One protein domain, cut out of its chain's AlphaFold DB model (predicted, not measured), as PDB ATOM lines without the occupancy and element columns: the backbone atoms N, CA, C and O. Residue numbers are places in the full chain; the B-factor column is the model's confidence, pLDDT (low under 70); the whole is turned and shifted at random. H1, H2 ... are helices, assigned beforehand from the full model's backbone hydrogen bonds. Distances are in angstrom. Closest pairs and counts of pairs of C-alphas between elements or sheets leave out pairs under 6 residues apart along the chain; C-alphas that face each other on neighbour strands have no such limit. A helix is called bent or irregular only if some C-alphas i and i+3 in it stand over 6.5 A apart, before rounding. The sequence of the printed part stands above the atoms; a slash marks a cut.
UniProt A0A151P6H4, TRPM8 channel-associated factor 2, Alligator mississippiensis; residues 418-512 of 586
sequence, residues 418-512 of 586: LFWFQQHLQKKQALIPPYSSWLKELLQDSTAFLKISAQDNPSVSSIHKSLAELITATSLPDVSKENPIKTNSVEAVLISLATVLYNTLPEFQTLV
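What this domain is: This is residues 418 to 512 of the 586 residues of the protein "TRPM8 channel-associated factor 2" of Alligator mississippiensis (UniProt A0A151P6H4). What shape do these atoms make? Two helices, H2 and H4, lie side by side and run the same way, and H1 and H3 lie over one side of this pair, H3 crossing H4 at a steep angle. The short H5 folds back at the far end of H4, and the long loop of residues 474 to 489 lies at one end of the longest axis. What is it built of, and how large is it? The printed part has 95 residues with five named helices, H1 to H5 in chain order, and no named strand: it is all helix. It is compact, with a radius of gyration of the C-alphas of 13.4 A and spans of 41 by 30 by 23 A.

How they stand to each other: What does the first helix meet? H1, residues 418 to 427, and H2, residues 435 to 450, only just touch, with 3 pairs of C-alphas within 8 A, the closest being those of Leu 418 and Leu 442, 6.8 A apart. H2 takes part with residues 435 to 442 alone. Which helix is the hub? H4, residues 490 to 504, touches three helices. It touches H2 at a shallow tilt of 4 degrees, the same way, with the closest C-alphas, those of Leu 443 and Val 493, 5.7 A apart. H3, residues 458 to 473, touches H4 with residues 468 to 471 alone, at a steep tilt of 57 degrees, opposite ways; the closest C-alphas, of Ile 471 and Ala 498, are 6.4 A apart. Where is the last helix? H5, residues 506 to 511, and H4 touch only at the corner, the closest C-alphas being those of Tyr 502 and Gln 509, 5.3 A apart; H5 is apart from H1 and H2. Are the helix backbones in order? Every O i to N i+4 pair is within hydrogen-bond range in H1, H3 and H4; in H2 it is 9 of 12 and in H5 1 of 2.

Where its parts are: Where do the helices begin and end? H1 begins at C-alpha 418, (93.473, 27.157, 152.107), and H5 ends at C-alpha 511, (84.556, 45.427, 158.665). How long are they? From first to last C-alpha H1 measures 13.7 A, H2 20.4 A, H3 21.9 A, H4 20.7 A and H5 9.2 A. Is any irregular? H2 is, with C-alphas 437 and 440 7.4 A apart, and it has a kink of 47 degrees near residue 442.

The domain as a whole: How far does it reach? The two C-alphas farthest apart, those of Asp 456 and Glu 482, are 44.7 A apart. Is it unbroken? The printed part has no cut; the link from H3 to H4, 16 residues, is long. Where is confidence low? Residues 511 to 512 are under 70, against a mean pLDDT of the printed part of 87.8.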
ATOM      1  N   LEU A 418      94.444  26.074 151.979       95.75
ATOM      2  CA  LEU A 418      93.473  27.157 152.107       95.75
ATOM      3  C   LEU A 418      92.124  26.810 151.460       95.75
ATOM      4  O   LEU A 418      91.080  27.098 152.040       95.75
ATOM      5  N   PHE A 419      92.124  26.155 150.297       94.50
ATOM      6  CA  PHE A 419      90.894  25.746 149.622       94.50
ATOM      7  C   PHE A 419      90.073  24.782 150.477       94.50
ATOM      8  O   PHE A 419      88.882  25.011 150.686       94.50
ATOM      9  N   TRP A 420      90.694  23.732 151.020       94.62
ATOM     10  CA  TRP A 420      89.983  22.767 151.864       94.62
ATOM     11  C   TRP A 420      89.535  23.366 153.189       94.62
ATOM     12  O   TRP A 420      88.445  23.048 153.666       94.62
ATOM     13  N   PHE A 421      90.315  24.293 153.745       94.75
ATOM     14  CA  PHE A 421      89.892  25.075 154.900       94.75
ATOM     15  C   PHE A 421      88.646  25.926 154.591       94.75
ATOM     16  O   PHE A 421      87.687  25.916 155.359       94.75
ATOM     17  N   GLN A 422      88.595  26.583 153.427       93.31
ATOM     18  CA  GLN A 422      87.404  27.309 152.966       93.31
ATOM     19  C   GLN A 422      86.196  26.385 152.761       93.31
ATOM     20  O   GLN A 422      85.102  26.708 153.224       93.31
ATOM     21  N   GLN A 423      86.379  25.223 152.119       92.50
ATOM     22  CA  GLN A 423      85.293  24.250 151.936       92.50
ATOM     23  C   GLN A 423      84.749  23.751 153.283       92.50
ATOM     24  O   GLN A 423      83.534  23.602 153.437       92.50
ATOM     25  N   HIS A 424      85.629  23.533 154.265       93.38
ATOM     26  CA  HIS A 424      85.237  23.142 155.615       93.38
ATOM     27  C   HIS A 424      84.343  24.197 156.275       93.38
ATOM     28  O   HIS A 424      83.254  23.868 156.743       93.38
ATOM     29  N   LEU A 425      84.755  25.465 156.249       91.75
ATOM     30  CA  LEU A 425      84.020  26.550 156.902       91.75
ATOM     31  C   LEU A 425      82.705  26.898 156.190       91.75
ATOM     32  O   LEU A 425      81.666  27.021 156.833       91.75
ATOM     33  N   GLN A 426      82.726  27.031 154.863       89.75
ATOM     34  CA  GLN A 426      81.575  27.525 154.097       89.75
ATOM     35  C   GLN A 426      80.562  26.427 153.769       89.75
ATOM     36  O   GLN A 426      79.354  26.649 153.842       89.75
ATOM     37  N   LYS A 427      81.038  25.231 153.402       87.56
ATOM     38  CA  LYS A 427      80.183  24.115 152.961       87.56
ATOM     39  C   LYS A 427      80.017  23.028 154.021       87.56
ATOM     40  O   LYS A 427      79.405  22.002 153.732       87.56
ATOM     41  N   LYS A 428      80.553  23.230 155.233       87.94
ATOM     42  CA  LYS A 428      80.522  22.261 156.346       87.94
ATOM     43  C   LYS A 428      81.082  20.885 155.961       87.94
ATOM     44  O   LYS A 428      80.672  19.865 156.512       87.94
ATOM     45  N   GLN A 429      82.005  20.844 154.999       89.88
ATOM     46  CA  GLN A 429      82.666  19.604 154.599       89.88
ATOM     47  C   GLN A 429      83.637  19.160 155.695       89.88
ATOM     48  O   GLN A 429      84.299  19.988 156.316       89.88
ATOM     49  N   ALA A 430      83.739  17.858 155.957       89.06
ATOM     50  CA  ALA A 430      84.672  17.359 156.960       89.06
ATOM     51  C   ALA A 430      86.124  17.598 156.515       89.06
ATOM     52  O   ALA A 430      86.513  17.205 155.415       89.06
ATOM     53  N   LEU A 431      86.933  18.211 157.384       90.44
ATOM     54  CA  LEU A 431      88.367  18.353 157.150       90.44
ATOM     55  C   LEU A 431      89.058  17.040 157.544       90.44
ATOM     56  O   LEU A 431      89.339  16.798 158.717       90.44
ATOM     57  N   ILE A 432      89.271  16.164 156.564       89.62
ATOM     58  CA  ILE A 432      89.902  14.848 156.747       89.62
ATOM     59  C   ILE A 432      91.401  14.890 156.395       89.62
ATOM     60  O   ILE A 432      91.820  15.782 155.652       89.62
ATOM     61  N   PRO A 433      92.229  13.954 156.902       89.38
ATOM     62  CA  PRO A 433      93.630  13.847 156.500       89.38
ATOM     63  C   PRO A 433      93.791  13.732 154.972       89.38
ATOM     64  O   PRO A 433      92.966  13.082 154.327       89.38
ATOM     65  N   PRO A 434      94.837  14.342 154.387       90.06
ATOM     66  CA  PRO A 434      95.944  15.038 155.057       90.06
ATOM     67  C   PRO A 434      95.607  16.479 155.486       90.06
ATOM     68  O   PRO A 434      96.330  17.075 156.273       90.06
ATOM     69  N   TYR A 435      94.493  17.050 155.027       91.75
ATOM     70  CA  TYR A 435      94.188  18.477 155.188       91.75
ATOM     71  C   TYR A 435      94.061  18.923 156.648       91.75
ATOM     72  O   TYR A 435      94.436  20.043 156.992       91.75
ATOM     73  N   SER A 436      93.568  18.050 157.529       91.06
ATOM     74  CA  SER A 436      93.469  18.349 158.961       91.06
ATOM     75  C   SER A 436      94.825  18.446 159.663       91.06
ATOM     76  O   SER A 436      94.940  19.196 160.629       91.06
ATOM     77  N   SER A 437      95.866  17.755 159.182       92.56
ATOM     78  CA  SER A 437      97.209  17.855 159.772       92.56
ATOM     79  C   SER A 437      97.947  19.128 159.346       92.56
ATOM     80  O   SER A 437      98.929  19.523 159.969       92.56
ATOM     81  N   TRP A 438      97.445  19.823 158.323       94.44
ATOM     82  CA  TRP A 438      98.063  21.018 157.753       94.44
ATOM     83  C   TRP A 438      97.694  22.323 158.455       94.44
ATOM     84  O   TRP A 438      98.244  23.363 158.104       94.44
ATOM     85  N   LEU A 439      96.793  22.310 159.443       93.50
ATOM     86  CA  LEU A 439      96.267  23.529 160.077       93.50
ATOM     87  C   LEU A 439      97.365  24.436 160.653       93.50
ATOM     88  O   LEU A 439      97.306  25.657 160.497       93.50
ATOM     89  N   LYS A 440      98.393  23.845 161.275       91.38
ATOM     90  CA  LYS A 440      99.534  24.597 161.812       91.38
ATOM     91  C   LYS A 440     100.291  25.326 160.707       91.38
ATOM     92  O   LYS A 440     100.587  26.510 160.851       91.38
ATOM     93  N   GLU A 441     100.609  24.622 159.628       94.00
ATOM     94  CA  GLU A 441     101.385  25.185 158.527       94.00
ATOM     95  C   GLU A 441     100.555  26.186 157.719       94.00
ATOM     96  O   GLU A 441     101.022  27.279 157.422       94.00
ATOM     97  N   LEU A 442      99.267  25.898 157.498       95.12
ATOM     98  CA  LEU A 442      98.299  26.839 156.933       95.12
ATOM     99  C   LEU A 442      98.276  28.166 157.687       95.12
ATOM    100  O   LEU A 442      98.279  29.215 157.046       95.12
ATOM    101  N   LEU A 443      98.282  28.153 159.021       92.50
ATOM    102  CA  LEU A 443      98.335  29.391 159.792       92.50
ATOM    103  C   LEU A 443      99.645  30.163 159.561       92.50
ATOM    104  O   LEU A 443      99.623  31.383 159.367       92.50
ATOM    105  N   GLN A 444     100.781  29.465 159.585       92.00
ATOM    106  CA  GLN A 444     102.092  30.088 159.395       92.00
ATOM    107  C   GLN A 444     102.215  30.727 158.011       92.00
ATOM    108  O   GLN A 444     102.570  31.905 157.913       92.00
ATOM    109  N   ASP A 445     101.854  29.983 156.972       95.06
ATOM    110  CA  ASP A 445     101.937  30.433 155.589       95.06
ATOM    111  C   ASP A 445     100.887  31.485 155.259       95.06
ATOM    112  O   ASP A 445     101.203  32.447 154.570       95.06
ATOM    113  N   SER A 446      99.680  31.412 155.831       94.56
ATOM    114  CA  SER A 446      98.702  32.501 155.701       94.56
ATOM    115  C   SER A 446      99.228  33.797 156.314       94.56
ATOM    116  O   SER A 446      99.070  34.870 155.736       94.56
ATOM    117  N   THR A 447      99.905  33.706 157.463       91.44
ATOM    118  CA  THR A 447     100.510  34.873 158.119       91.44
ATOM    119  C   THR A 447     101.631  35.472 157.275       91.44
ATOM    120  O   THR A 447     101.748  36.694 157.170       91.44
ATOM    121  N   ALA A 448     102.463  34.628 156.664       93.50
ATOM    122  CA  ALA A 448     103.510  35.073 155.753       93.50
ATOM    123  C   ALA A 448     102.921  35.674 154.463       93.50
ATOM    124  O   ALA A 448     103.351  36.740 154.025       93.50
ATOM    125  N   PHE A 449     101.906  35.028 153.889       95.31
ATOM    126  CA  PHE A 449     101.267  35.426 152.639       95.31
ATOM    127  C   PHE A 449     100.527  36.763 152.759       95.31
ATOM    128  O   PHE A 449     100.626  37.605 151.867       95.31
ATOM    129  N   LEU A 450      99.823  37.003 153.872       93.12
ATOM    130  CA  LEU A 450      99.145  38.282 154.127       93.12
ATOM    131  C   LEU A 450     100.122  39.465 154.152       93.12
ATOM    132  O   LEU A 450      99.755  40.580 153.803       93.12
ATOM    133  N   LYS A 451     101.389  39.212 154.483       91.12
ATOM    134  CA  LYS A 451     102.455  40.217 154.500       91.12
ATOM    135  C   LYS A 451     103.092  40.482 153.123       91.12
ATOM    136  O   LYS A 451     103.912  41.392 153.002       91.12
ATOM    137  N   ILE A 452     102.754  39.704 152.090       91.94
ATOM    138  CA  ILE A 452     103.166  39.978 150.704       91.94
ATOM    139  C   ILE A 452     102.368  41.182 150.193       91.94
ATOM    140  O   ILE A 452     101.152  41.234 150.354       91.94
ATOM    141  N   SER A 453     103.036  42.142 149.548       88.00
ATOM    142  CA  SER A 453     102.353  43.331 149.025       88.00
ATOM    143  C   SER A 453     101.310  42.970 147.962       88.00
ATOM    144  O   SER A 453     101.623  42.357 146.940       88.00
ATOM    145  N   ALA A 454     100.075  43.416 148.188       88.62
ATOM    146  CA  ALA A 454      98.971  43.316 147.239       88.62
ATOM    147  C   ALA A 454      98.858  44.540 146.305       88.62
ATOM    148  O   ALA A 454      98.053  44.510 145.375       88.62
ATOM    149  N   GLN A 455      99.647  45.603 146.538       80.56
ATOM    150  CA  GLN A 455      99.419  46.950 145.984       80.56
ATOM    151  C   GLN A 455      99.435  47.019 144.447       80.56
ATOM    152  O   GLN A 455      98.779  47.879 143.878       80.56
ATOM    153  N   ASP A 456     100.075  46.066 143.772       83.56
ATOM    154  CA  ASP A 456     100.048  45.939 142.310       83.56
ATOM    155  C   ASP A 456     100.050  44.467 141.872       83.56
ATOM    156  O   ASP A 456     100.674  44.115 140.865       83.56
ATOM    157  N   ASN A 457      99.420  43.600 142.675       91.69
ATOM    158  CA  ASN A 457      99.338  42.166 142.423       91.69
ATOM    159  C   ASN A 457      97.892  41.662 142.594       91.69
ATOM    160  O   ASN A 457      97.483  41.338 143.715       91.69
ATOM    161  N   PRO A 458      97.107  41.576 141.501       93.44
ATOM    162  CA  PRO A 458      95.706  41.154 141.546       93.44
ATOM    163  C   PRO A 458      95.516  39.747 142.119       93.44
ATOM    164  O   PRO A 458      94.544  39.500 142.836       93.44
ATOM    165  N   SER A 459      96.462  38.844 141.857       91.94
ATOM    166  CA  SER A 459      96.437  37.471 142.366       91.94
ATOM    167  C   SER A 459      96.599  37.424 143.891       91.94
ATOM    168  O   SER A 459      95.837  36.736 144.570       91.94
ATOM    169  N   VAL A 460      97.544  38.190 144.452       93.69
ATOM    170  CA  VAL A 460      97.735  38.305 145.912       93.69
ATOM    171  C   VAL A 460      96.551  39.027 146.555       93.69
ATOM    172  O   VAL A 460      95.990  38.529 147.533       93.69
ATOM    173  N   SER A 461      96.107  40.142 145.963       93.06
ATOM    174  CA  SER A 461      94.946  40.905 146.437       93.06
ATOM    175  C   SER A 461      93.675  40.053 146.493       93.06
ATOM    176  O   SER A 461      92.924  40.130 147.464       93.06
ATOM    177  N   SER A 462      93.453  39.182 145.503       93.88
ATOM    178  CA  SER A 462      92.304  38.265 145.478       93.88
ATOM    179  C   SER A 462      92.302  37.304 146.670       93.88
ATOM    180  O   SER A 462      91.248  37.052 147.256       93.88
ATOM    181  N   ILE A 463      93.472  36.787 147.062       94.06
ATOM    182  CA  ILE A 463      93.604  35.879 148.211       94.06
ATOM    183  C   ILE A 463      93.435  36.641 149.528       94.06
ATOM    184  O   ILE A 463      92.726  36.157 150.407       94.06
ATOM    185  N   HIS A 464      94.016  37.842 149.657       93.88
ATOM    186  CA  HIS A 464      93.814  38.708 150.830       93.88
ATOM    187  C   HIS A 464      92.326  39.000 151.051       93.88
ATOM    188  O   HIS A 464      91.810  38.751 152.138       93.88
ATOM    189  N   LYS A 465      91.615  39.428 149.997       91.75
ATOM    190  CA  LYS A 465      90.162  39.647 150.034       91.75
ATOM    191  C   LYS A 465      89.398  38.375 150.398       91.75
ATOM    192  O   LYS A 465      88.520  38.415 151.249       91.75
ATOM    193  N   SER A 466      89.754  37.238 149.801       91.25
ATOM    194  CA  SER A 466      89.086  35.960 150.082       91.25
ATOM    195  C   SER A 466      89.269  35.507 151.532       91.25
ATOM    196  O   SER A 466      88.343  34.954 152.113       91.25
ATOM    197  N   LEU A 467      90.442  35.743 152.129       92.31
ATOM    198  CA  LEU A 467      90.689  35.493 153.552       92.31
ATOM    199  C   LEU A 467      89.878  36.447 154.433       92.31
ATOM    200  O   LEU A 467      89.236  35.989 155.374       92.31
ATOM    201  N   ALA A 468      89.862  37.742 154.111       91.00
ATOM    202  CA  ALA A 468      89.060  38.733 154.824       91.00
ATOM    203  C   ALA A 468      87.569  38.361 154.820       91.00
ATOM    204  O   ALA A 468      86.966  38.241 155.881       91.00
ATOM    205  N   GLU A 469      86.999  38.083 153.648       89.88
ATOM    206  CA  GLU A 469      85.600  37.671 153.501       89.88
ATOM    207  C   GLU A 469      85.294  36.358 154.229       89.88
ATOM    208  O   GLU A 469      84.257  36.247 154.876       89.88
ATOM    209  N   LEU A 470      86.195  35.369 154.150       89.75
ATOM    210  CA  LEU A 470      86.039  34.098 154.855       89.75
ATOM    211  C   LEU A 470      85.916  34.318 156.363       89.75
ATOM    212  O   LEU A 470      85.031  33.739 156.992       89.75
ATOM    213  N   ILE A 471      86.783  35.157 156.934       88.94
ATOM    214  CA  ILE A 471      86.754  35.461 158.364       88.94
ATOM    215  C   ILE A 471      85.533  36.312 158.720       88.94
ATOM    216  O   ILE A 471      84.884  36.016 159.713       88.94
ATOM    217  N   THR A 472      85.159  37.308 157.915       86.94
ATOM    218  CA  THR A 472      83.957  38.121 158.174       86.94
ATOM    219  C   THR A 472      82.667  37.297 158.105       86.94
ATOM    220  O   THR A 472      81.741  37.545 158.873       86.94
ATOM    221  N   ALA A 473      82.595  36.304 157.215       87.06
ATOM    222  CA  ALA A 473      81.440  35.417 157.087       87.06
ATOM    223  C   ALA A 473      81.382  34.322 158.170       87.06
ATOM    224  O   ALA A 473      80.347  33.672 158.324       87.06
ATOM    225  N   THR A 474      82.476  34.097 158.902       84.81
ATOM    226  CA  THR A 474      82.576  33.047 159.921       84.81
ATOM    227  C   THR A 474      82.485  33.662 161.314       84.81
ATOM    228  O   THR A 474      83.253  34.555 161.658       84.81
ATOM    229  N   SER A 475      81.589  33.156 162.163       78.50
ATOM    230  CA  SER A 475      81.574  33.553 163.574       78.50
ATOM    231  C   SER A 475      82.886  33.150 164.245       78.50
ATOM    232  O   SER A 475      83.249  31.971 164.244       78.50
ATOM    233  N   LEU A 476      83.591  34.121 164.829       83.06
ATOM    234  CA  LEU A 476      84.774  33.825 165.629       83.06
ATOM    235  C   LEU A 476      84.367  33.026 166.878       83.06
ATOM    236  O   LEU A 476      83.326  33.315 167.469       83.06
ATOM    237  N   PRO A 477      85.157  32.016 167.272       81.00
ATOM    238  CA  PRO A 477      84.841  31.195 168.431       81.00
ATOM    239  C   PRO A 477      84.996  31.993 169.732       81.00
ATOM    240  O   PRO A 477      85.948  32.760 169.890       81.00
ATOM    241  N   ASP A 478      84.080  31.773 170.677       76.81
ATOM    242  CA  ASP A 478      84.150  32.367 172.014       76.81
ATOM    243  C   ASP A 478      85.290  31.737 172.818       76.81
ATOM    244  O   ASP A 478      85.304  30.529 173.067       76.81
ATOM    245  N   VAL A 479      86.234  32.569 173.263       77.31
ATOM    246  CA  VAL A 479      87.369  32.134 174.084       77.31
ATOM    247  C   VAL A 479      87.086  32.440 175.545       77.31
ATOM    248  O   VAL A 479      86.982  33.602 175.940       77.31
ATOM    249  N   SER A 480      86.997  31.402 176.373       77.94
ATOM    250  CA  SER A 480      86.864  31.558 177.821       77.94
ATOM    251  C   SER A 480      87.621  30.465 178.569       77.94
ATOM    252  O   SER A 480      88.179  29.545 177.971       77.94
ATOM    253  N   LYS A 481      87.645  30.552 179.903       74.25
ATOM    254  CA  LYS A 481      88.202  29.479 180.737       74.25
ATOM    255  C   LYS A 481      87.427  28.167 180.545       74.25
ATOM    256  O   LYS A 481      88.009  27.092 180.637       74.25
ATOM    257  N   GLU A 482      86.131  28.274 180.282       81.12
ATOM    258  CA  GLU A 482      85.202  27.170 180.051       81.12
ATOM    259  C   GLU A 482      85.281  26.640 178.609       81.12
ATOM    260  O   GLU A 482      85.051  25.453 178.397       81.12
ATOM    261  N   ASN A 483      85.679  27.488 177.650       75.44
ATOM    262  CA  ASN A 483      85.862  27.150 176.235       75.44
ATOM    263  C   ASN A 483      87.322  27.384 175.783       75.44
ATOM    264  O   ASN A 483      87.597  28.331 175.037       75.44
ATOM    265  N   PRO A 484      88.290  26.565 176.241       80.75
ATOM    266  CA  PRO A 484      89.678  26.698 175.822       80.75
ATOM    267  C   PRO A 484      89.867  26.235 174.372       80.75
ATOM    268  O   PRO A 484      89.339  25.204 173.951       80.75
ATOM    269  N   ILE A 485      90.689  26.965 173.621       83.62
ATOM    270  CA  ILE A 485      91.043  26.606 172.247       83.62
ATOM    271  C   ILE A 485      92.240  25.667 172.241       83.62
ATOM    272  O   ILE A 485      93.270  25.934 172.861       83.62
ATOM    273  N   LYS A 486      92.110  24.566 171.500       83.56
ATOM    274  CA  LYS A 486      93.203  23.617 171.288       83.56
ATOM    275  C   LYS A 486      94.192  24.171 170.268       83.56
ATOM    276  O   LYS A 486      93.809  24.688 169.221       83.56
ATOM    277  N   THR A 487      95.480  23.999 170.538       78.19
ATOM    278  CA  THR A 487      96.534  24.316 169.570       78.19
ATOM    279  C   THR A 487      96.330  23.518 168.280       78.19
ATOM    280  O   THR A 487      95.963  22.344 168.322       78.19
ATOM    281  N   ASN A 488      96.590  24.151 167.132       80.50
ATOM    282  CA  ASN A 488      96.416  23.572 165.794       80.50
ATOM    283  C   ASN A 488      94.970  23.148 165.460       80.50
ATOM    284  O   ASN A 488      94.778  22.286 164.606       80.50
ATOM    285  N   SER A 489      93.958  23.729 166.113       88.44
ATOM    286  CA  SER A 489      92.550  23.534 165.749       88.44
ATOM    287  C   SER A 489      92.063  24.570 164.731       88.44
ATOM    288  O   SER A 489      92.723  25.582 164.482       88.44
ATOM    289  N   VAL A 490      90.881  24.338 164.152       90.69
ATOM    290  CA  VAL A 490      90.226  25.285 163.232       90.69
ATOM    291  C   VAL A 490      89.985  26.632 163.920       90.69
ATOM    292  O   VAL A 490      90.259  27.679 163.340       90.69
ATOM    293  N   GLU A 491      89.560  26.612 165.183       88.69
ATOM    294  CA  GLU A 491      89.328  27.793 166.017       88.69
ATOM    295  C   GLU A 491      90.608  28.611 166.222       88.69
ATOM    296  O   GLU A 491      90.589  29.839 166.106       88.69
ATOM    297  N   ALA A 492      91.736  27.933 166.470       87.44
ATOM    298  CA  ALA A 492      93.036  28.582 166.613       87.44
ATOM    299  C   ALA A 492      93.461  29.285 165.316       87.44
ATOM    300  O   ALA A 492      93.958  30.414 165.361       87.44
ATOM    301  N   VAL A 493      93.240  28.641 164.163       90.69
ATOM    302  CA  VAL A 493      93.514  29.238 162.849       90.69
ATOM    303  C   VAL A 493      92.620  30.459 162.623       90.69
ATOM    304  O   VAL A 493      93.139  31.512 162.269       90.69
ATOM    305  N   LEU A 494      91.313  30.367 162.888       90.19
ATOM    306  CA  LEU A 494      90.358  31.469 162.699       90.19
ATOM    307  C   LEU A 494      90.739  32.732 163.484       90.19
ATOM    308  O   LEU A 494      90.854  33.804 162.892       90.19
ATOM    309  N   ILE A 495      90.976  32.617 164.794       86.69
ATOM    310  CA  ILE A 495      91.333  33.777 165.632       86.69
ATOM    311  C   ILE A 495      92.680  34.365 165.230       86.69
ATOM    312  O   ILE A 495      92.840  35.588 165.173       86.69
ATOM    313  N   SER A 496      93.649  33.504 164.930       87.75
ATOM    314  CA  SER A 496      94.979  33.963 164.542       87.75
ATOM    315  C   SER A 496      94.938  34.673 163.186       87.75
ATOM    316  O   SER A 496      95.524  35.741 163.041       87.75
ATOM    317  N   LEU A 497      94.183  34.153 162.213       89.19
ATOM    318  CA  LEU A 497      93.966  34.821 160.928       89.19
ATOM    319  C   LEU A 497      93.238  36.152 161.089       89.19
ATOM    320  O   LEU A 497      93.684  37.140 160.514       89.19
ATOM    321  N   ALA A 498      92.170  36.204 161.889       88.62
ATOM    322  CA  ALA A 498      91.454  37.446 162.175       88.62
ATOM    323  C   ALA A 498      92.391  38.514 162.758       88.62
ATOM    324  O   ALA A 498      92.376  39.663 162.323       88.62
ATOM    325  N   THR A 499      93.264  38.110 163.682       85.62
ATOM    326  CA  THR A 499      94.295  38.975 164.267       85.62
ATOM    327  C   THR A 499      95.273  39.486 163.211       85.62
ATOM    328  O   THR A 499      95.542  40.684 163.134       85.62
ATOM    329  N   VAL A 500      95.808  38.594 162.373       87.19
ATOM    330  CA  VAL A 500      96.761  38.987 161.328       87.19
ATOM    331  C   VAL A 500      96.099  39.922 160.319       87.19
ATOM    332  O   VAL A 500      96.693  40.939 159.969       87.19
ATOM    333  N   LEU A 501      94.874  39.626 159.884       88.62
ATOM    334  CA  LEU A 501      94.097  40.476 158.980       88.62
ATOM    335  C   LEU A 501      93.856  41.859 159.588       88.62
ATOM    336  O   LEU A 501      94.110  42.852 158.916       88.62
ATOM    337  N   TYR A 502      93.463  41.938 160.863       86.69
ATOM    338  CA  TYR A 502      93.275  43.208 161.571       86.69
ATOM    339  C   TYR A 502      94.548  44.063 161.578       86.69
ATOM    340  O   TYR A 502      94.493  45.269 161.350       86.69
ATOM    341  N   ASN A 503      95.708  43.436 161.773       84.12
ATOM    342  CA  ASN A 503      96.988  44.140 161.806       84.12
ATOM    343  C   ASN A 503      97.540  44.488 160.414       84.12
ATOM    344  O   ASN A 503      98.363  45.394 160.300       84.12
ATOM    345  N   THR A 504      97.126  43.769 159.367       82.06
ATOM    346  CA  THR A 504      97.742  43.864 158.030       82.06
ATOM    347  C   THR A 504      96.868  44.606 157.017       82.06
ATOM    348  O   THR A 504      97.405  45.257 156.125       82.06
ATOM    349  N   LEU A 505      95.538  44.536 157.146       84.00
ATOM    350  CA  LEU A 505      94.571  45.095 156.195       84.00
ATOM    351  C   LEU A 505      93.704  46.177 156.867       84.00
ATOM    352  O   LEU A 505      92.800  45.842 157.640       84.00
ATOM    353  N   PRO A 506      93.920  47.471 156.567       82.50
ATOM    354  CA  PRO A 506      93.111  48.563 157.111       82.50
ATOM    355  C   PRO A 506      91.609  48.415 156.830       82.50
ATOM    356  O   PRO A 506      90.783  48.691 157.697       82.50
ATOM    357  N   GLU A 507      91.232  47.928 155.647       79.44
ATOM    358  CA  GLU A 507      89.836  47.672 155.287       79.44
ATOM    359  C   GLU A 507      89.177  46.643 156.217       79.44
ATOM    360  O   GLU A 507      88.007  46.788 156.573       79.44
ATOM    361  N   PHE A 508      89.932  45.651 156.694       82.19
ATOM    362  CA  PHE A 508      89.413  44.639 157.607       82.19
ATOM    363  C   PHE A 508      89.096  45.225 158.988       82.19
ATOM    364  O   PHE A 508      88.105  44.836 159.604       82.19
ATOM    365  N   GLN A 509      89.856  46.228 159.443       79.88
ATOM    366  CA  GLN A 509      89.577  46.941 160.699       79.88
ATOM    367  C   GLN A 509      88.216  47.646 160.678       79.88
ATOM    368  O   GLN A 509      87.591  47.801 161.722       79.88
ATOM    369  N   THR A 510      87.749  48.069 159.499       75.31
ATOM    370  CA  THR A 510      86.438  48.723 159.347       75.31
ATOM    371  C   THR A 510      85.278  47.727 159.291       75.31
ATOM    372  O   THR A 510      84.177  48.039 159.747       75.31
ATOM    373  N   LEU A 511      85.530  46.521 158.764       68.62
ATOM    374  CA  LEU A 511      84.556  45.427 158.665       68.62
ATOM    375  C   LEU A 511      84.313  44.756 160.014       68.62
ATOM    376  O   LEU A 511      83.185  44.395 160.345       68.62
ATOM    377  N   VAL A 512      85.367  44.618 160.815       64.44
ATOM    378  CA  VAL A 512      85.248  44.205 162.206       64.44
ATOM    379  C   VAL A 512      84.831  45.437 163.000       64.44
ATOM    380  O   VAL A 512      85.673  46.207 163.450       64.44
TER     381      VAL A 512